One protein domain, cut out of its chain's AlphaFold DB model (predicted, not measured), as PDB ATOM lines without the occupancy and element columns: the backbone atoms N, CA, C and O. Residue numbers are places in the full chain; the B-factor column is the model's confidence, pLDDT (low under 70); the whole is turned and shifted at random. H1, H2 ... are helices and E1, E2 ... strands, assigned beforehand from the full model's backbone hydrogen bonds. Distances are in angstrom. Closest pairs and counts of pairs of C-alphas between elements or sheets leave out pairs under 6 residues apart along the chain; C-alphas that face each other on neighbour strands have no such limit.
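Overview. This is residues 4 to 159 of the 264 residues of an uncharacterized protein of Methanoregula sp. PtaB.Bin085 (UniProt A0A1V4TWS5). One twisted sheet of five strands, E1 E2 E5 E6 E9, folds back on itself, and the helices H1 and H2 pack on it side by side. At one end the small hairpin E7 and E8 sticks out as an arm; at the other lies a three-strand sheet, E4 E3 E10. The 156 printed residues include ten named strands, then two named helices; the class is mixed, helices and strands, and the three sheets are antiparallel. The whole is only just compact, close to loose, with a radius of gyration of the C-alphas of 17.5 A and spans of 58 by 43 by 33 A.

Along the chain. In the largest sheet, E1 is residues 4 to 11, beginning at C-alpha 4 (16.717, 105.289, 23.264). E2 is 16 to 30, 33.5 A; E5 is 53 to 66, 39.5 A; E6 is 69 to 84, 35.1 A; E9 is 100 to 105. E3 is 33 to 37, E4 40 to 46 and E10 113 to 117. E7 is 88 to 90 and E8 93 to 96. H1 is 120 to 129, 14.6 A, and H2 is 135 to 154, 28.4 A, ending at C-alpha 154 (26.622, 98.772, 7.842).

Arrangement. The large sheet is a folded sheet, two leaves that face each other: E1 E2 face E6 E9, with E5 as the hinge. In the hairpin E1 and E2, N 8 and O 20 are 2.9 A apart; between E2 and E5, N 21 and O 59 are 2.8 A apart; in the hairpin E5 and E6, N 60 and O 76 are 2.8 A apart. E2 bends by 100 degrees at residue 27, E6 by 94 degrees at residue 81. The pairing of E6 is staggered: residues 69 to 80 with E5, 80 to 84 with E9, where N 83 and O 101 are 2.9 A apart. H1 is on this sheet, over E6, at a height over the sheet of 7.9 A; their closest C-alphas, Ala 127 and Leu 75, are 6.1 A apart. H2 is on it too; the closest C-alphas of H2 and E2, Ala 150 and Ile 29, are 6.5 A apart. H1 and H2 are close but not clearly touching, at a shallow tilt of 31 degrees, opposite ways; the closest C-alphas, Phe 123 and Ile 142, are 7.9 A apart. In both, every O i to N i+4 pair is within hydrogen-bond range. In the small sheet, N 45 and O 35 of the hairpin E3 and E4 are 2.8 A apart, as are N 34 of E3 and O 116 of E10. The closest C-alphas of E6 and E10, Pro 79 and Trp 117, are 7.3 A apart. In the hairpin E7 and E8, N 90 and O 93 are 2.9 A apart.

Size, cuts and confidence. The C-alphas farthest apart, Phe 42 and Leu 91, are 60.6 A apart. The printed part has no cut and no long link. Its mean pLDDT is 88.4; residues 39 to 44 are under 70.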
ATOM      1  N   ILE A   4      18.098 104.808  23.146       95.00
ATOM      2  CA  ILE A   4      16.717 105.289  23.264       95.00
ATOM      3  C   ILE A   4      16.743 106.803  23.470       95.00
ATOM      4  O   ILE A   4      17.193 107.289  24.506       95.00
ATOM      5  N   ILE A   5      16.207 107.549  22.506       93.94
ATOM      6  CA  ILE A   5      16.212 109.023  22.515       93.94
ATOM      7  C   ILE A   5      14.880 109.629  22.970       93.94
ATOM      8  O   ILE A   5      14.798 110.820  23.280       93.94
ATOM      9  N   TYR A   6      13.820 108.823  22.987       92.50
ATOM     10  CA  TYR A   6      12.493 109.239  23.419       92.50
ATOM     11  C   TYR A   6      11.724 108.059  23.998       92.50
ATOM     12  O   TYR A   6      11.769 106.954  23.462       92.50
ATOM     13  N   HIS A   7      10.979 108.316  25.069       93.88
ATOM     14  CA  HIS A   7      10.048 107.367  25.661       93.88
ATOM     15  C   HIS A   7       8.759 108.088  26.031       93.88
ATOM     16  O   HIS A   7       8.768 109.124  26.698       93.88
ATOM     17  N   GLN A   8       7.642 107.504  25.622       92.44
ATOM     18  CA  GLN A   8       6.313 107.895  26.044       92.44
ATOM     19  C   GLN A   8       5.544 106.662  26.498       92.44
ATOM     20  O   GLN A   8       5.659 105.591  25.909       92.44
ATOM     21  N   TYR A   9       4.708 106.821  27.517       93.06
ATOM     22  CA  TYR A   9       3.753 105.794  27.903       93.06
ATOM     23  C   TYR A   9       2.342 106.366  28.001       93.06
ATOM     24  O   TYR A   9       2.132 107.547  28.288       93.06
ATOM     25  N   GLN A  10       1.361 105.509  27.750       93.56
ATOM     26  CA  GLN A  10      -0.053 105.825  27.820       93.56
ATOM     27  C   GLN A  10      -0.798 104.662  28.466       93.56
ATOM     28  O   GLN A  10      -0.682 103.515  28.042       93.56
ATOM     29  N   LYS A  11      -1.615 104.965  29.475       92.06
ATOM     30  CA  LYS A  11      -2.539 103.986  30.044       92.06
ATOM     31  C   LYS A  11      -3.656 103.703  29.033       92.06
ATOM     32  O   LYS A  11      -4.357 104.634  28.640       92.06
ATOM     33  N   VAL A  12      -3.788 102.448  28.605       91.06
ATOM     34  CA  VAL A  12      -4.787 102.017  27.611       91.06
ATOM     35  C   VAL A  12      -6.088 101.641  28.309       91.06
ATOM     36  O   VAL A  12      -7.153 102.133  27.944       91.06
ATOM     37  N   ASP A  13      -5.995 100.831  29.362       91.69
ATOM     38  CA  ASP A  13      -7.123 100.484  30.222       91.69
ATOM     39  C   ASP A  13      -6.671 100.296  31.681       91.69
ATOM     40  O   ASP A  13      -5.628 100.806  32.090       91.69
ATOM     41  N   LYS A  14      -7.486  99.637  32.516       89.38
ATOM     42  CA  LYS A  14      -7.178  99.429  33.937       89.38
ATOM     43  C   LYS A  14      -5.831  98.726  34.143       89.38
ATOM     44  O   LYS A  14      -5.110  99.130  35.059       89.38
ATOM     45  N   ASN A  15      -5.529  97.744  33.299       92.38
ATOM     46  CA  ASN A  15      -4.424  96.811  33.456       92.38
ATOM     47  C   ASN A  15      -3.355  96.976  32.363       92.38
ATOM     48  O   ASN A  15      -2.221  96.580  32.592       92.38
ATOM     49  N   HIS A  16      -3.662  97.593  31.221       92.62
ATOM     50  CA  HIS A  16      -2.708  97.757  30.124       92.62
ATOM     51  C   HIS A  16      -2.064  99.146  30.091       92.62
ATOM     52  O   HIS A  16      -2.744 100.182  30.103       92.62
ATOM     53  N   THR A  17      -0.738  99.168  29.961       94.00
ATOM     54  CA  THR A  17       0.059 100.366  29.677       94.00
ATOM     55  C   THR A  17       0.802 100.169  28.366       94.00
ATOM     56  O   THR A  17       1.515  99.191  28.190       94.00
ATOM     57  N   ARG A  18       0.641 101.100  27.427       95.56
ATOM     58  CA  ARG A  18       1.386 101.104  26.168       95.56
ATOM     59  C   ARG A  18       2.598 102.005  26.298       95.56
ATOM     60  O   ARG A  18       2.451 103.174  26.642       95.56
ATOM     61  N   HIS A  19       3.764 101.478  25.972       95.62
ATOM     62  CA  HIS A  19       5.035 102.177  25.895       95.62
ATOM     63  C   HIS A  19       5.411 102.348  24.421       95.62
ATOM     64  O   HIS A  19       5.243 101.423  23.630       95.62
ATOM     65  N   SER A  20       5.892 103.529  24.050       95.69
ATOM     66  CA  SER A  20       6.481 103.832  22.747       95.69
ATOM     67  C   SER A  20       7.873 104.408  22.988       95.69
ATOM     68  O   SER A  20       8.020 105.420  23.680       95.69
ATOM     69  N   TYR A  21       8.887 103.724  22.469       96.25
ATOM     70  CA  TYR A  21      10.288 104.115  22.533       96.25
ATOM     71  C   TYR A  21      10.767 104.462  21.126       96.25
ATOM     72  O   TYR A  21      10.499 103.719  20.183       96.25
ATOM     73  N   LEU A  22      11.496 105.568  20.989       97.12
ATOM     74  CA  LEU A  22      12.223 105.896  19.768       97.12
ATOM     75  C   LEU A  22      13.690 105.528  19.963       97.12
ATOM     76  O   LEU A  22      14.342 106.028  20.883       97.12
ATOM     77  N   ILE A  23      14.179 104.667  19.086       97.38
ATOM     78  CA  ILE A  23      15.530 104.124  19.095       97.38
ATOM     79  C   ILE A  23      16.294 104.752  17.933       97.38
ATOM     80  O   ILE A  23      15.819 104.727  16.798       97.38
ATOM     81  N   ASP A  24      17.462 105.313  18.217       96.75
ATOM     82  CA  ASP A  24      18.398 105.866  17.242       96.75
ATOM     83  C   ASP A  24      19.518 104.861  16.986       96.75
ATOM     84  O   ASP A  24      20.193 104.466  17.932       96.75
ATOM     85  N   VAL A  25      19.730 104.459  15.729       95.88
ATOM     86  CA  VAL A  25      20.839 103.570  15.336       95.88
ATOM     87  C   VAL A  25      22.088 104.318  14.856       95.88
ATOM     88  O   VAL A  25      22.987 103.692  14.290       95.88
ATOM     89  N   ASP A  26      22.177 105.629  15.106       92.56
ATOM     90  CA  ASP A  26      23.291 106.545  14.800       92.56
ATOM     91  C   ASP A  26      23.385 106.937  13.314       92.56
ATOM     92  O   ASP A  26      23.342 108.115  12.947       92.56
ATOM     93  N   GLU A  27      23.426 105.940  12.432       92.69
ATOM     94  CA  GLU A  27      23.552 106.110  10.984       92.69
ATOM     95  C   GLU A  27      22.377 105.468  10.243       92.69
ATOM     96  O   GLU A  27      21.823 104.463  10.688       92.69
ATOM     97  N   GLU A  28      22.012 106.028   9.086       93.69
ATOM     98  CA  GLU A  28      20.957 105.452   8.253       93.69
ATOM     99  C   GLU A  28      21.344 104.065   7.726       93.69
ATOM    100  O   GLU A  28      22.402 103.875   7.124       93.69
ATOM    101  N   ILE A  29      20.427 103.115   7.881       93.31
ATOM    102  CA  ILE A  29      20.547 101.751   7.373       93.31
ATOM    103  C   ILE A  29      19.434 101.437   6.376       93.31
ATOM    104  O   ILE A  29      18.344 102.012   6.414       93.31
ATOM    105  N   GLU A  30      19.709 100.504   5.466       92.19
ATOM    106  CA  GLU A  30      18.711  99.998   4.524       92.19
ATOM    107  C   GLU A  30      17.748  99.025   5.206       92.19
ATOM    108  O   GLU A  30      18.139  98.047   5.844       92.19
ATOM    109  N   VAL A  31      16.458  99.282   5.025       91.56
ATOM    110  CA  VAL A  31      15.362  98.508   5.596       91.56
ATOM    111  C   VAL A  31      14.879  97.513   4.553       91.56
ATOM    112  O   VAL A  31      14.049  97.823   3.698       91.56
ATOM    113  N   GLN A  32      15.391  96.286   4.618       89.44
ATOM    114  CA  GLN A  32      14.889  95.210   3.767       89.44
ATOM    115  C   GLN A  32      13.469  94.829   4.171       89.44
ATOM    116  O   GLN A  32      13.189  94.561   5.340       89.44
ATOM    117  N   GLN A  33      12.575  94.791   3.191       88.62
ATOM    118  CA  GLN A  33      11.160  94.550   3.424       88.62
ATOM    119  C   GLN A  33      10.734  93.197   2.876       88.62
ATOM    120  O   GLN A  33      11.215  92.743   1.834       88.62
ATOM    121  N   ILE A  34       9.781  92.591   3.564       87.06
ATOM    122  CA  ILE A  34       9.097  91.384   3.139       87.06
ATOM    123  C   ILE A  34       7.628  91.705   2.899       87.06
ATOM    124  O   ILE A  34       7.027  92.495   3.625       87.06
ATOM    125  N   MET A  35       7.071  91.122   1.844       85.12
ATOM    126  CA  MET A  35       5.645  91.137   1.566       85.12
ATOM    127  C   MET A  35       5.059  89.772   1.903       85.12
ATOM    128  O   MET A  35       5.420  88.765   1.293       85.12
ATOM    129  N   GLU A  36       4.118  89.753   2.829       81.19
ATOM    130  CA  GLU A  36       3.390  88.566   3.253       81.19
ATOM    131  C   GLU A  36       1.958  88.601   2.733       81.19
ATOM    132  O   GLU A  36       1.303  89.646   2.728       81.19
ATOM    133  N   TYR A  37       1.454  87.446   2.299       76.50
ATOM    134  CA  TYR A  37       0.061  87.284   1.897       76.50
ATOM    135  C   TYR A  37      -0.735  86.665   3.039       76.50
ATOM    136  O   TYR A  37      -0.449  85.549   3.471       76.50
ATOM    137  N   LYS A  38      -1.816  87.323   3.462       70.25
ATOM    138  CA  LYS A  38      -2.628  86.851   4.599       70.25
ATOM    139  C   LYS A  38      -3.257  85.473   4.379       70.25
ATOM    140  O   LYS A  38      -3.509  84.751   5.333       70.25
ATOM    141  N   TRP A  39      -3.519  85.102   3.127       61.66
ATOM    142  CA  TRP A  39      -4.099  83.806   2.752       61.66
ATOM    143  C   TRP A  39      -3.057  82.724   2.448       61.66
ATOM    144  O   TRP A  39      -3.419  81.574   2.213       61.66
ATOM    145  N   LYS A  40      -1.770  83.080   2.401       61.19
ATOM    146  CA  LYS A  40      -0.673  82.166   2.086       61.19
ATOM    147  C   LYS A  40       0.537  82.535   2.934       61.19
ATOM    148  O   LYS A  40       1.475  83.178   2.473       61.19
ATOM    149  N   VAL A  41       0.497  82.050   4.171       54.38
ATOM    150  CA  VAL A  41       1.520  82.247   5.212       54.38
ATOM    151  C   VAL A  41       2.923  81.803   4.755       54.38
ATOM    152  O   VAL A  41       3.921  82.228   5.319       54.38
ATOM    153  N   PHE A  42       3.023  80.976   3.708       55.28
ATOM    154  CA  PHE A  42       4.296  80.456   3.198       55.28
ATOM    155  C   PHE A  42       4.801  81.125   1.910       55.28
ATOM    156  O   PHE A  42       5.934  80.860   1.518       55.28
ATOM    157  N   ASP A  43       4.015  82.009   1.280       62.47
ATOM    158  CA  ASP A  43       4.402  82.712   0.041       62.47
ATOM    159  C   ASP A  43       4.937  84.127   0.346       62.47
ATOM    160  O   ASP A  43       4.603  85.097  -0.332       62.47
ATOM    161  N   SER A  44       5.754  84.283   1.388       69.62
ATOM    162  CA  SER A  44       6.379  85.572   1.699       69.62
ATOM    163  C   SER A  44       7.464  85.917   0.672       69.62
ATOM    164  O   SER A  44       8.339  85.095   0.376       69.62
ATOM    165  N   VAL A  45       7.448  87.139   0.145       79.88
ATOM    166  CA  VAL A  45       8.390  87.602  -0.882       79.88
ATOM    167  C   VAL A  45       9.260  88.715  -0.317       79.88
ATOM    168  O   VAL A  45       8.757  89.782   0.025       79.88
ATOM    169  N   ILE A  46      10.575  88.490  -0.262       83.38
ATOM    170  CA  ILE A  46      11.539  89.559   0.022       83.38
ATOM    171  C   ILE A  46      11.513  90.526  -1.164       83.38
ATOM    172  O   ILE A  46      11.708  90.118  -2.314       83.38
ATOM    173  N   LEU A  47      11.237  91.799  -0.894       83.00
ATOM    174  CA  LEU A  47      11.184  92.822  -1.930       83.00
ATOM    175  C   LEU A  47      12.590  93.077  -2.479       83.00
ATOM    176  O   LEU A  47      13.564  93.064  -1.734       83.00
ATOM    177  N   LYS A  48      12.713  93.289  -3.791       82.69
ATOM    178  CA  LYS A  48      13.995  93.661  -4.409       82.69
ATOM    179  C   LYS A  48      14.302  95.145  -4.129       82.69
ATOM    180  O   LYS A  48      13.360  95.913  -3.937       82.69
ATOM    181  N   PRO A  49      15.582  95.561  -4.146       83.81
ATOM    182  CA  PRO A  49      15.958  96.971  -4.065       83.81
ATOM    183  C   PRO A  49      15.250  97.837  -5.132       83.81
ATOM    184  O   PRO A  49      14.910  97.319  -6.201       83.81
ATOM    185  N   PRO A  50      15.081  99.154  -4.904       85.44
ATOM    186  CA  PRO A  50      15.641  99.937  -3.800       85.44
ATOM    187  C   PRO A  50      14.891  99.742  -2.477       85.44
ATOM    188  O   PRO A  50      13.664  99.697  -2.443       85.44
ATOM    189  N   HIS A  51      15.650  99.656  -1.385       89.12
ATOM    190  CA  HIS A  51      15.106  99.584  -0.033       89.12
ATOM    191  C   HIS A  51      14.981 100.985   0.576       89.12
ATOM    192  O   HIS A  51      15.873 101.814   0.365       89.12
ATOM    193  N   PRO A  52      13.913 101.266   1.342       92.56
ATOM    194  CA  PRO A  52      13.844 102.492   2.122       92.56
ATOM    195  C   PRO A  52      14.959 102.514   3.173       92.56
ATOM    196  O   PRO A  52      15.459 101.468   3.592       92.56
ATOM    197  N   ARG A  53      15.363 103.712   3.592       94.19
ATOM    198  CA  ARG A  53      16.404 103.910   4.603       94.19
ATOM    199  C   ARG A  53      15.824 104.535   5.854       94.19
ATOM    200  O   ARG A  53      14.887 105.324   5.768       94.19
ATOM    201  N   THR A  54      16.385 104.183   7.003       95.50
ATOM    202  CA  THR A  54      16.070 104.867   8.254       95.50
ATOM    203  C   THR A  54      17.239 104.867   9.225       95.50
ATOM    204  O   THR A  54      18.072 103.966   9.209       95.50
ATOM    205  N   ARG A  55      17.255 105.873  10.097       95.50
ATOM    206  CA  ARG A  55      18.069 105.959  11.312       95.50
ATOM    207  C   ARG A  55      17.276 105.605  12.581       95.50
ATOM    208  O   ARG A  55      17.873 105.368  13.626       95.50
ATOM    209  N   PHE A  56      15.945 105.573  12.511       97.38
ATOM    210  CA  PHE A  56      15.091 105.472  13.690       97.38
ATOM    211  C   PHE A  56      14.176 104.252  13.657       97.38
ATOM    212  O   PHE A  56      13.624 103.883  12.615       97.38
ATOM    213  N   PHE A  57      13.961 103.675  14.835       97.44
ATOM    214  CA  PHE A  57      12.996 102.607  15.063       97.44
ATOM    215  C   PHE A  57      12.033 102.994  16.178       97.44
ATOM    216  O   PHE A  57      12.447 103.467  17.233       97.44
ATOM    217  N   GLU A  58      10.744 102.772  15.955       97.25
ATOM    218  CA  GLU A  58       9.731 102.856  16.997       97.25
ATOM    219  C   GLU A  58       9.479 101.460  17.565       97.25
ATOM    220  O   GLU A  58       9.003 100.572  16.855       97.25
ATOM    221  N   LEU A  59       9.767 101.285  18.851       96.62
ATOM    222  CA  LEU A  59       9.407 100.106  19.625       96.62
ATOM    223  C   LEU A  59       8.131 100.406  20.411       96.62
ATOM    224  O   LEU A  59       8.113 101.277  21.280       96.62
ATOM    225  N   VAL A  60       7.068  99.663  20.122       95.50
ATOM    226  CA  VAL A  60       5.791  99.741  20.828       95.50
ATOM    227  C   VAL A  60       5.605  98.472  21.639       95.50
ATOM    228  O   VAL A  60       5.563  97.385  21.076       95.50
ATOM    229  N   ILE A  61       5.459  98.618  22.952       94.56
ATOM    230  CA  ILE A  61       5.221  97.508  23.877       94.56
ATOM    231  C   ILE A  61       3.916  97.759  24.620       94.56
ATOM    232  O   ILE A  61       3.715  98.841  25.173       94.56
ATOM    233  N   THR A  62       3.036  96.766  24.668       93.44
ATOM    234  CA  THR A  62       1.883  96.767  25.568       93.44
ATOM    235  C   THR A  62       2.203  95.879  26.762       93.44
ATOM    236  O   THR A  62       2.434  94.684  26.620       93.44
ATOM    237  N   GLU A  63       2.235  96.479  27.943       92.75
ATOM    238  CA  GLU A  63       2.450  95.800  29.214       92.75
ATOM    239  C   GLU A  63       1.097  95.579  29.898       92.75
ATOM    240  O   GLU A  63       0.348  96.537  30.112       92.75
ATOM    241  N   PHE A  64       0.798  94.339  30.275       91.81
ATOM    242  CA  PHE A  64      -0.329  93.998  31.137       91.81
ATOM    243  C   PHE A  64       0.135  93.889  32.588       91.81
ATOM    244  O   PHE A  64       1.128  93.232  32.897       91.81
ATOM    245  N   ARG A  65      -0.613  94.521  33.491       89.06
ATOM    246  CA  ARG A  65      -0.353  94.538  34.929       89.06
ATOM    247  C   ARG A  65      -1.530  93.945  35.688       89.06
ATOM    248  O   ARG A  65      -2.647  94.461  35.596       89.06
ATOM    249  N   ASP A  66      -1.262  92.928  36.500       86.69
ATOM    250  CA  ASP A  66      -2.230  92.360  37.438       86.69
ATOM    251  C   ASP A  66      -1.635  92.269  38.849       86.69
ATOM    252  O   ASP A  66      -0.801  91.426  39.174       86.69
ATOM    253  N   GLY A  67      -2.037  93.204  39.712       82.12
ATOM    254  CA  GLY A  67      -1.465  93.331  41.049       82.12
ATOM    255  C   GLY A  67       0.038  93.625  40.995       82.12
ATOM    256  O   GLY A  67       0.437  94.732  40.639       82.12
ATOM    257  N   SER A  68       0.855  92.647  41.390       79.62
ATOM    258  CA  SER A  68       2.320  92.735  41.370       79.62
ATOM    259  C   SER A  68       2.968  92.056  40.161       79.62
ATOM    260  O   SER A  68       4.192  92.092  40.060       79.62
ATOM    261  N   SER A  69       2.197  91.396  39.290       80.38
ATOM    262  CA  SER A  69       2.731  90.787  38.072       80.38
ATOM    263  C   SER A  69       2.635  91.756  36.898       80.38
ATOM    264  O   SER A  69       1.661  92.496  36.740       80.38
ATOM    265  N   THR A  70       3.676  91.740  36.075       85.88
ATOM    266  CA  THR A  70       3.771  92.487  34.826       85.88
ATOM    267  C   THR A  70       4.181  91.519  33.735       85.88
ATOM    268  O   THR A  70       5.122  90.748  33.934       85.88
ATOM    269  N   ILE A  71       3.484  91.541  32.607       90.56
ATOM    270  CA  ILE A  71       3.834  90.745  31.432       90.56
ATOM    271  C   ILE A  71       3.797  91.620  30.187       90.56
ATOM    272  O   ILE A  71       3.019  92.574  30.100       90.56
ATOM    273  N   ILE A  72       4.624  91.273  29.214       89.25
ATOM    274  CA  ILE A  72       4.541  91.814  27.866       89.25
ATOM    275  C   ILE A  72       3.398  91.099  27.153       89.25
ATOM    276  O   ILE A  72       3.459  89.893  26.925       89.25
ATOM    277  N   ASP A  73       2.344  91.847  26.850       87.88
ATOM    278  CA  ASP A  73       1.162  91.352  26.142       87.88
ATOM    279  C   ASP A  73       1.368  91.414  24.624       87.88
ATOM    280  O   ASP A  73       1.059  90.474  23.899       87.88
ATOM    281  N   ASP A  74       1.955  92.515  24.148       88.44
ATOM    282  CA  ASP A  74       2.184  92.743  22.723       88.44
ATOM    283  C   ASP A  74       3.445  93.577  22.482       88.44
ATOM    284  O   ASP A  74       3.820  94.421  23.307       88.44
ATOM    285  N   LEU A  75       4.095  93.357  21.340       91.94
ATOM    286  CA  LEU A  75       5.331  94.026  20.959       91.94
ATOM    287  C   LEU A  75       5.429  94.199  19.448       91.94
ATOM    288  O   LEU A  75       5.360  93.241  18.681       91.94
ATOM    289  N   HIS A  76       5.703  95.426  19.025       92.31
ATOM    290  CA  HIS A  76       5.933  95.761  17.631       92.31
ATOM    291  C   HIS A  76       7.147  96.663  17.470       92.31
ATOM    292  O   HIS A  76       7.363  97.576  18.265       92.31
ATOM    293  N   ILE A  77       7.900  96.442  16.394       94.94
ATOM    294  CA  ILE A  77       9.018  97.299  16.005       94.94
ATOM    295  C   ILE A  77       8.804  97.767  14.579       94.94
ATOM    296  O   ILE A  77       8.622  96.958  13.669       94.94
ATOM    297  N   PHE A  78       8.846  99.080  14.390       95.19
ATOM    298  CA  PHE A  78       8.704  99.706  13.087       95.19
ATOM    299  C   PHE A  78       9.964 100.507  12.764       95.19
ATOM    300  O   PHE A  78      10.361 101.348  13.565       95.19
ATOM    301  N   PRO A  79      10.580 100.314  11.591       96.50
ATOM    302  CA  PRO A  79      11.476 101.316  11.029       96.50
ATOM    303  C   PRO A  79      10.652 102.580  10.734       96.50
ATOM    304  O   PRO A  79       9.569 102.480  10.150       96.50
ATOM    305  N   VAL A  80      11.114 103.762  11.147       96.88
ATOM    306  CA  VAL A  80      10.320 105.003  11.062       96.88
ATOM    307  C   VAL A  80      11.114 106.189  10.545       96.88
ATOM    308  O   VAL A  80      12.321 106.257  10.719       96.88
ATOM    309  N   ILE A  81      10.430 107.161   9.952       95.06
ATOM    310  CA  ILE A  81      10.961 108.505   9.735       95.06
ATOM    311  C   ILE A  81      10.499 109.354  10.918       95.06
ATOM    312  O   ILE A  81       9.301 109.452  11.185       95.06
ATOM    313  N   ALA A  82      11.448 109.940  11.641       93.62
ATOM    314  CA  ALA A  82      11.174 110.762  12.810       93.62
ATOM    315  C   ALA A  82      11.940 112.083  12.737       93.62
ATOM    316  O   ALA A  82      13.044 112.156  12.193       93.62
ATOM    317  N   ARG A  83      11.353 113.125  13.325       92.19
ATOM    318  CA  ARG A  83      11.930 114.466  13.401       92.19
ATOM    319  C   ARG A  83      11.872 115.006  14.820       92.19
ATOM    320  O   ARG A  83      10.932 114.750  15.572       92.19
ATOM    321  N   GLN A  84      12.868 115.811  15.166       90.44
ATOM    322  CA  GLN A  84      12.877 116.544  16.422       90.44
ATOM    323  C   GLN A  84      12.294 117.938  16.197       90.44
ATOM    324  O   GLN A  84      12.866 118.763  15.484       90.44
ATOM    325  N   ASN A  85      11.159 118.224  16.830       87.56
ATOM    326  CA  ASN A  85      10.635 119.581  16.886       87.56
ATOM    327  C   ASN A  85      11.524 120.426  17.815       87.56
ATOM    328  O   ASN A  85      11.856 119.959  18.905       87.56
ATOM    329  N   PRO A  86      11.907 121.655  17.433       87.00
ATOM    330  CA  PRO A  86      12.772 122.496  18.253       87.00
ATOM    331  C   PRO A  86      12.048 123.041  19.492       87.00
ATOM    332  O   PRO A  86      10.819 123.137  19.537       87.00
ATOM    333  N   ASP A  87      12.829 123.468  20.488       87.06
ATOM    334  CA  ASP A  87      12.320 124.247  21.618       87.06
ATOM    335  C   ASP A  87      11.668 125.550  21.133       87.06
ATOM    336  O   ASP A  87      12.279 126.337  20.406       87.06
ATOM    337  N   ILE A  88      10.466 125.847  21.625       84.25
ATOM    338  CA  ILE A  88       9.839 127.156  21.430       84.25
ATOM    339  C   ILE A  88      10.352 128.085  22.529       84.25
ATOM    340  O   ILE A  88      10.015 127.912  23.705       84.25
ATOM    341  N   ARG A  89      11.161 129.079  22.150       87.69
ATOM    342  CA  ARG A  89      11.737 130.071  23.069       87.69
ATOM    343  C   ARG A  89      11.238 131.479  22.742       87.69
ATOM    344  O   ARG A  89      11.271 131.886  21.585       87.69
ATOM    345  N   ILE A  90      10.821 132.239  23.756       82.38
ATOM    346  CA  ILE A  90      10.488 133.671  23.643       82.38
ATOM    347  C   ILE A  90      11.318 134.440  24.668       82.38
ATOM    348  O   ILE A  90      11.309 134.103  25.848       82.38
ATOM    349  N   LEU A  91      12.041 135.472  24.218       83.06
ATOM    350  CA  LEU A  91      12.863 136.344  25.075       83.06
ATOM    351  C   LEU A  91      13.842 135.574  25.991       83.06
ATOM    352  O   LEU A  91      14.076 135.963  27.130       83.06
ATOM    353  N   GLY A  92      14.397 134.460  25.505       79.75
ATOM    354  CA  GLY A  92      15.315 133.605  26.270       79.75
ATOM    355  C   GLY A  92      14.641 132.575  27.187       79.75
ATOM    356  O   GLY A  92      15.330 131.692  27.689       79.75
ATOM    357  N   PHE A  93      13.315 132.616  27.351       80.19
ATOM    358  CA  PHE A  93      12.557 131.625  28.119       80.19
ATOM    359  C   PHE A  93      12.040 130.503  27.214       80.19
ATOM    360  O   PHE A  93      11.372 130.764  26.212       80.19
ATOM    361  N   THR A  94      12.313 129.246  27.578       83.56
ATOM    362  CA  THR A  94      11.742 128.068  26.908       83.56
ATOM    363  C   THR A  94      10.289 127.886  27.335       83.56
ATOM    364  O   THR A  94      10.019 127.480  28.463       83.56
ATOM    365  N   LEU A  95       9.352 128.181  26.433       81.56
ATOM    366  CA  LEU A  95       7.911 128.032  26.660       81.56
ATOM    367  C   LEU A  95       7.441 126.594  26.466       81.56
ATOM    368  O   LEU A  95       6.559 126.120  27.176       81.56
ATOM    369  N   LYS A  96       8.026 125.900  25.490       81.88
ATOM    370  CA  LYS A  96       7.742 124.497  25.207       81.88
ATOM    371  C   LYS A  96       9.042 123.823  24.808       81.88
ATOM    372  O   LYS A  96       9.719 124.305  23.902       81.88
ATOM    373  N   LYS A  97       9.387 122.733  25.491       79.56
ATOM    374  CA  LYS A  97      10.494 121.886  25.055       79.56
ATOM    375  C   LYS A  97      10.135 121.222  23.730       79.56
ATOM    376  O   LYS A  97       8.976 120.859  23.511       79.56
ATOM    377  N   GLY A  98      11.133 121.090  22.872       80.00
ATOM    378  CA  GLY A  98      11.065 120.285  21.672       80.00
ATOM    379  C   GLY A  98      10.626 118.861  21.992       80.00
ATOM    380  O   GLY A  98      10.855 118.368  23.098       80.00
ATOM    381  N   ASN A  99       9.963 118.215  21.041       85.81
ATOM    382  CA  ASN A  99       9.555 116.823  21.177       85.81
ATOM    383  C   ASN A  99       9.907 116.047  19.915       85.81
ATOM    384  O   ASN A  99       9.973 116.630  18.833       85.81
ATOM    385  N   TRP A 100      10.081 114.741  20.055       90.62
ATOM    386  CA  TRP A 100      10.161 113.854  18.907       90.62
ATOM    387  C   TRP A 100       8.768 113.598  18.342       90.62
ATOM    388  O   TRP A 100       7.794 113.436  19.080       90.62
ATOM    389  N   GLU A 101       8.678 113.605  17.019       89.69
ATOM    390  CA  GLU A 101       7.475 113.277  16.270       89.69
ATOM    391  C   GLU A 101       7.830 112.234  15.214       89.69
ATOM    392  O   GLU A 101       8.846 112.355  14.527       89.69
ATOM    393  N   ILE A 102       7.009 111.191  15.127       92.50
ATOM    394  CA  ILE A 102       7.133 110.142  14.119       92.50
ATOM    395  C   ILE A 102       6.265 110.558  12.938       92.50
ATOM    396  O   ILE A 102       5.043 110.622  13.068       92.50
ATOM    397  N   ASP A 103       6.901 110.849  11.807       91.88
ATOM    398  CA  ASP A 103       6.228 111.319  10.598       91.88
ATOM    399  C   ASP A 103       5.644 110.143   9.801       91.88
ATOM    400  O   ASP A 103       4.516 110.210   9.312       91.88
ATOM    401  N   GLU A 104       6.396 109.044   9.687       93.81
ATOM    402  CA  GLU A 104       5.993 107.873   8.905       93.81
ATOM    403  C   GLU A 104       6.544 106.574   9.504       93.81
ATOM    404  O   GLU A 104       7.706 106.499   9.897       93.81
ATOM    405  N   ARG A 105       5.723 105.518   9.515       95.69
ATOM    406  CA  ARG A 105       6.188 104.140   9.729       95.69
ATOM    407  C   ARG A 105       6.423 103.479   8.378       95.69
ATOM    408  O   ARG A 105       5.513 103.444   7.553       95.69
ATOM    409  N   ILE A 106       7.599 102.887   8.180       92.88
ATOM    410  CA  ILE A 106       7.966 102.131   6.976       92.88
ATOM    411  C   ILE A 106       7.297 100.749   7.048       92.88
ATOM    412  O   ILE A 106       7.913  99.716   7.309       92.88
ATOM    413  N   TYR A 107       5.981 100.754   6.871       92.75
ATOM    414  CA  TYR A 107       5.097  99.610   7.025       92.75
ATOM    415  C   TYR A 107       3.826  99.848   6.213       92.75
ATOM    416  O   TYR A 107       3.274 100.949   6.209       92.75
ATOM    417  N   LYS A 108       3.322  98.815   5.535       89.25
ATOM    418  CA  LYS A 108       2.108  98.936   4.725       89.25
ATOM    419  C   LYS A 108       1.223  97.714   4.882       89.25
ATOM    420  O   LYS A 108       1.584  96.622   4.463       89.25
ATOM    421  N   LYS A 109       0.014  97.915   5.401       87.81
ATOM    422  CA  LYS A 109      -1.002  96.864   5.510       87.81
ATOM    423  C   LYS A 109      -2.111  97.093   4.492       87.81
ATOM    424  O   LYS A 109      -2.741  98.147   4.485       87.81
ATOM    425  N   ALA A 110      -2.375  96.097   3.658       84.25
ATOM    426  CA  ALA A 110      -3.544  96.028   2.792       84.25
ATOM    427  C   ALA A 110      -4.492  94.913   3.267       84.25
ATOM    428  O   ALA A 110      -4.214  94.177   4.219       84.25
ATOM    429  N   ASN A 111      -5.642  94.769   2.602       78.75
ATOM    430  CA  ASN A 111      -6.622  93.732   2.947       78.75
ATOM    431  C   ASN A 111      -6.012  92.332   2.877       78.75
ATOM    432  O   ASN A 111      -6.310  91.492   3.721       78.75
ATOM    433  N   THR A 112      -5.117  92.124   1.919       79.81
ATOM    434  CA  THR A 112      -4.639  90.810   1.497       79.81
ATOM    435  C   THR A 112      -3.141  90.617   1.670       79.81
ATOM    436  O   THR A 112      -2.668  89.482   1.681       79.81
ATOM    437  N   THR A 113      -2.410  91.719   1.812       83.62
ATOM    438  CA  THR A 113      -0.956  91.739   1.915       83.62
ATOM    439  C   THR A 113      -0.495  92.643   3.042       83.62
ATOM    440  O   THR A 113      -1.184  93.590   3.425       83.62
ATOM    441  N   GLU A 114       0.679  92.345   3.571       87.44
ATOM    442  CA  GLU A 114       1.360  93.132   4.588       87.44
ATOM    443  C   GLU A 114       2.821  93.271   4.175       87.44
ATOM    444  O   GLU A 114       3.469  92.285   3.849       87.44
ATOM    445  N   ILE A 115       3.307  94.506   4.094       88.38
ATOM    446  CA  ILE A 115       4.701  94.823   3.808       88.38
ATOM    447  C   ILE A 115       5.310  95.337   5.099       88.38
ATOM    448  O   ILE A 115       4.907  96.387   5.607       88.38
ATOM    449  N   GLN A 116       6.287  94.602   5.603       91.75
ATOM    450  CA  GLN A 116       6.939  94.884   6.870       91.75
ATOM    451  C   GLN A 116       8.445  94.675   6.772       91.75
ATOM    452  O   GLN A 116       8.966  94.229   5.749       91.75
ATOM    453  N   TRP A 117       9.159  95.051   7.825       93.38
ATOM    454  CA  TRP A 117      10.585  94.793   7.928       93.38
ATOM    455  C   TRP A 117      10.858  93.287   8.023       93.38
ATOM    456  O   TRP A 117      10.100  92.551   8.645       93.38
ATOM    457  N   ILE A 118      11.947  92.812   7.416       90.06
ATOM    458  CA  ILE A 118      12.256  91.372   7.353       90.06
ATOM    459  C   ILE A 118      12.498  90.722   8.728       90.06
ATOM    460  O   ILE A 118      12.380  89.505   8.858       90.06
ATOM    461  N   TYR A 119      12.833  91.522   9.744       90.88
ATOM    462  CA  TYR A 119      13.076  91.054  11.111       90.88
ATOM    463  C   TYR A 119      11.860  91.206  12.033       90.88
ATOM    464  O   TYR A 119      11.979  90.897  13.213       90.88
ATOM    465  N   THR A 120      10.700  91.674  11.548       89.25
ATOM    466  CA  THR A 120       9.518  91.887  12.406       89.25
ATOM    467  C   THR A 120       9.136  90.621  13.180       89.25
ATOM    468  O   THR A 120       8.994  90.667  14.402       89.25
ATOM    469  N   ASP A 121       9.086  89.474  12.502       84.38
ATOM    470  CA  ASP A 121       8.773  88.177  13.113       84.38
ATOM    471  C   ASP A 121       9.784  87.758  14.192       84.38
ATOM    472  O   ASP A 121       9.424  87.131  15.191       84.38
ATOM    473  N   ASP A 122      11.057  88.135  14.032       87.50
ATOM    474  CA  ASP A 122      12.106  87.840  15.009       87.50
ATOM    475  C   ASP A 122      11.850  88.560  16.339       87.50
ATOM    476  O   ASP A 122      12.315  88.094  17.384       87.50
ATOM    477  N   PHE A 123      11.146  89.696  16.306       88.69
ATOM    478  CA  PHE A 123      10.741  90.453  17.490       88.69
ATOM    479  C   PHE A 123       9.393  89.991  18.049       88.69
ATOM    480  O   PHE A 123       9.221  89.986  19.267       88.69
ATOM    481  N   HIS A 124       8.473  89.502  17.212       85.50
ATOM    482  CA  HIS A 124       7.262  88.827  17.700       85.50
ATOM    483  C   HIS A 124       7.594  87.562  18.486       85.50
ATOM    484  O   HIS A 124       7.093  87.362  19.590       85.50
ATOM    485  N   LEU A 125       8.496  86.728  17.964       84.25
ATOM    486  CA  LEU A 125       8.967  85.543  18.684       84.25
ATOM    487  C   LEU A 125       9.696  85.911  19.973       84.25
ATOM    488  O   LEU A 125       9.529  85.232  20.982       84.25
ATOM    489  N   PHE A 126      10.476  86.990  19.938       83.56
ATOM    490  CA  PHE A 126      11.166  87.506  21.111       83.56
ATOM    491  C   PHE A 126      10.185  87.903  22.223       83.56
ATOM    492  O   PHE A 126      10.401  87.545  23.378       83.56
ATOM    493  N   ALA A 127       9.079  88.567  21.875       81.81
ATOM    494  CA  ALA A 127       8.045  88.944  22.831       81.81
ATOM    495  C   ALA A 127       7.385  87.726  23.491       81.81
ATOM    496  O   ALA A 127       7.151  87.738  24.693       81.81
ATOM    497  N   ILE A 128       7.158  86.649  22.732       80.81
ATOM    498  CA  ILE A 128       6.607  85.395  23.269       80.81
ATOM    499  C   ILE A 128       7.585  84.744  24.253       80.81
ATOM    500  O   ILE A 128       7.177  84.271  25.313       80.81
ATOM    501  N   THR A 129       8.877  84.697  23.917       85.88
ATOM    502  CA  THR A 129       9.874  84.004  24.743       85.88
ATOM    503  C   THR A 129      10.281  84.783  25.992       85.88
ATOM    504  O   THR A 129      10.626  84.152  26.988       85.88
ATOM    505  N   HIS A 130      10.178  86.114  25.974       86.38
ATOM    506  CA  HIS A 130      10.566  86.993  27.086       86.38
ATOM    507  C   HIS A 130       9.350  87.683  27.733       86.38
ATOM    508  O   HIS A 130       9.497  88.667  28.451       86.38
ATOM    509  N   ALA A 131       8.135  87.153  27.530       87.75
ATOM    510  CA  ALA A 131       6.882  87.785  27.958       87.75
ATOM    511  C   ALA A 131       6.792  88.074  29.468       87.75
ATOM    512  O   ALA A 131       6.053  88.955  29.892       87.75
ATOM    513  N   THR A 132       7.512  87.309  30.289       87.94
ATOM    514  CA  THR A 132       7.489  87.426  31.760       87.94
ATOM    515  C   THR A 132       8.677  88.196  32.327       87.94
ATOM    516  O   THR A 132       8.773  88.372  33.542       87.94
ATOM    517  N   GLU A 133       9.596  88.635  31.467       89.19
ATOM    518  CA  GLU A 133      10.752  89.407  31.900       89.19
ATOM    519  C   GLU A 133      10.362  90.855  32.230       89.19
ATOM    520  O   GLU A 133       9.379  91.380  31.699       89.19
ATOM    521  N   PRO A 134      11.126  91.528  33.110       90.75
ATOM    522  CA  PRO A 134      10.923  92.945  33.379       90.75
ATOM    523  C   PRO A 134      11.028  93.778  32.097       90.75
ATOM    524  O   PRO A 134      11.909  93.543  31.269       90.75
ATOM    525  N   LEU A 135      10.175  94.798  31.975       91.19
ATOM    526  CA  LEU A 135      10.109  95.659  30.793       91.19
ATOM    527  C   LEU A 135      11.470  96.260  30.412       91.19
ATOM    528  O   LEU A 135      11.827  96.242  29.238       91.19
ATOM    529  N   ASP A 136      12.231  96.755  31.390       91.81
ATOM    530  CA  ASP A 136      13.541  97.371  31.143       91.81
ATOM    531  C   ASP A 136      14.529  96.359  30.534       91.81
ATOM    532  O   ASP A 136      15.219  96.667  29.567       91.81
ATOM    533  N   THR A 137      14.517  95.112  31.020       93.31
ATOM    534  CA  THR A 137      15.341  94.022  30.477       93.31
ATOM    535  C   THR A 137      14.969  93.699  29.030       93.31
ATOM    536  O   THR A 137      15.849  93.566  28.178       93.31
ATOM    537  N   VAL A 138      13.668  93.597  28.738       93.06
ATOM    538  CA  VAL A 138      13.143  93.340  27.385       93.06
ATOM    539  C   VAL A 138      13.569  94.455  26.431       93.06
ATOM    540  O   VAL A 138      14.024  94.190  25.318       93.06
ATOM    541  N   VAL A 139      13.456  95.709  26.872       94.50
ATOM    542  CA  VAL A 139      13.844  96.888  26.092       94.50
ATOM    543  C   VAL A 139      15.350  96.895  25.808       94.50
ATOM    544  O   VAL A 139      15.735  97.050  24.648       94.50
ATOM    545  N   ASP A 140      16.199  96.653  26.809       95.06
ATOM    546  CA  ASP A 140      17.661  96.612  26.640       95.06
ATOM    547  C   ASP A 140      18.106  95.512  25.661       95.06
ATOM    548  O   ASP A 140      18.954  95.732  24.788       95.06
ATOM    549  N   GLN A 141      17.504  94.325  25.759       94.69
ATOM    550  CA  GLN A 141      17.774  93.214  24.844       94.69
ATOM    551  C   GLN A 141      17.351  93.546  23.402       94.69
ATOM    552  O   GLN A 141      18.065  93.217  22.453       94.69
ATOM    553  N   ILE A 142      16.224  94.241  23.219       94.81
ATOM    554  CA  ILE A 142      15.766  94.688  21.896       94.81
ATOM    555  C   ILE A 142      16.705  95.730  21.306       94.81
ATOM    556  O   ILE A 142      17.076  95.609  20.139       94.81
ATOM    557  N   VAL A 143      17.109  96.729  22.093       96.00
ATOM    558  CA  VAL A 143      18.068  97.755  21.661       96.00
ATOM    559  C   VAL A 143      19.379  97.102  21.229       96.00
ATOM    560  O   VAL A 143      19.890  97.416  20.156       96.00
ATOM    561  N   THR A 144      19.869  96.132  22.004       95.31
ATOM    562  CA  THR A 144      21.075  95.359  21.670       95.31
ATOM    563  C   THR A 144      20.911  94.613  20.346       95.31
ATOM    564  O   THR A 144      21.765  94.703  19.469       95.31
ATOM    565  N   LYS A 145      19.778  93.929  20.145       94.19
ATOM    566  CA  LYS A 145      19.499  93.198  18.902       94.19
ATOM    567  C   LYS A 145      19.373  94.125  17.688       94.19
ATOM    568  O   LYS A 145      19.820  93.776  16.598       94.19
ATOM    569  N   ILE A 146      18.777  95.307  17.855       95.00
ATOM    570  CA  ILE A 146      18.721  96.328  16.799       95.00
ATOM    571  C   ILE A 146      20.131  96.837  16.475       95.00
ATOM    572  O   ILE A 146      20.452  96.972  15.293       95.00
ATOM    573  N   ASP A 147      20.981  97.065  17.480       95.06
ATOM    574  CA  ASP A 147      22.377  97.470  17.274       95.06
ATOM    575  C   ASP A 147      23.149  96.425  16.463       95.06
ATOM    576  O   ASP A 147      23.783  96.769  15.467       95.06
ATOM    577  N   GLU A 148      23.021  95.141  16.812       93.62
ATOM    578  CA  GLU A 148      23.640  94.033  16.077       93.62
ATOM    579  C   GLU A 148      23.210  94.008  14.603       93.62
ATOM    580  O   GLU A 148      24.051  93.882  13.707       93.62
ATOM    581  N   ILE A 149      21.910  94.178  14.336       92.81
ATOM    582  CA  ILE A 149      21.374  94.248  12.971       92.81
ATOM    583  C   ILE A 149      21.927  95.474  12.236       92.81
ATOM    584  O   ILE A 149      22.372  95.352  11.092       92.81
ATOM    585  N   ALA A 150      21.942  96.646  12.873       92.75
ATOM    586  CA  ALA A 150      22.445  97.876  12.269       92.75
ATOM    587  C   ALA A 150      23.947  97.789  11.954       92.75
ATOM    588  O   ALA A 150      24.374  98.151  10.857       92.75
ATOM    589  N   VAL A 151      24.756  97.261  12.880       92.62
ATOM    590  CA  VAL A 151      26.192  97.012  12.685       92.62
ATOM    591  C   VAL A 151      26.421  96.036  11.534       92.62
ATOM    592  O   VAL A 151      27.252  96.311  10.664       92.62
ATOM    593  N   ALA A 152      25.669  94.934  11.486       90.06
ATOM    594  CA  ALA A 152      25.766  93.967  10.403       90.06
ATOM    595  C   ALA A 152      25.479  94.646   9.053       90.06
ATOM    596  O   ALA A 152      26.342  94.640   8.169       90.06
ATOM    597  N   LEU A 153      24.336  95.326   8.925       89.19
ATOM    598  CA  LEU A 153      23.934  95.994   7.684       89.19
ATOM    599  C   LEU A 153      24.961  97.037   7.224       89.19
ATOM    600  O   LEU A 153      25.294  97.073   6.039       89.19
ATOM    601  N   ARG A 154      25.535  97.821   8.148       86.75
ATOM    602  CA  ARG A 154      26.622  98.772   7.842       86.75
ATOM    603  C   ARG A 154      27.883  98.088   7.323       86.75
ATOM    604  O   ARG A 154      28.543  98.609   6.430       86.75
ATOM    605  N   SER A 155      28.213  96.911   7.852       86.50
ATOM    606  CA  SER A 155      29.361  96.120   7.390       86.50
ATOM    607  C   SER A 155      29.134  95.417   6.042       86.50
ATOM    608  O   SER A 155      30.040  94.763   5.527       86.50
ATOM    609  N   GLY A 156      27.933  95.534   5.460       81.25
ATOM    610  CA  GLY A 156      27.543  94.837   4.232       81.25
ATOM    611  C   GLY A 156      27.179  93.365   4.445       81.25
ATOM    612  O   GLY A 156      26.904  92.655   3.476       81.25
ATOM    613  N   TYR A 157      27.157  92.897   5.696       81.38
ATOM    614  CA  TYR A 157      26.720  91.557   6.058       81.38
ATOM    615  C   TYR A 157      25.290  91.597   6.586       81.38
ATOM    616  O   TYR A 157      24.950  92.402   7.442       81.38
ATOM    617  N   ARG A 158      24.425  90.705   6.116       81.81
ATOM    618  CA  ARG A 158      23.042  90.661   6.588       81.81
ATOM    619  C   ARG A 158      22.811  89.414   7.426       81.81
ATOM    620  O   ARG A 158      22.998  88.301   6.936       81.81
ATOM    621  N   LEU A 159      22.330  89.612   8.651       81.38
ATOM    622  CA  LEU A 159      21.883  88.520   9.510       81.38
ATOM    623  C   LEU A 159      20.648  87.844   8.888       81.38
ATOM    624  O   LEU A 159      19.728  88.552   8.479       81.38
TER     625      LEU A 159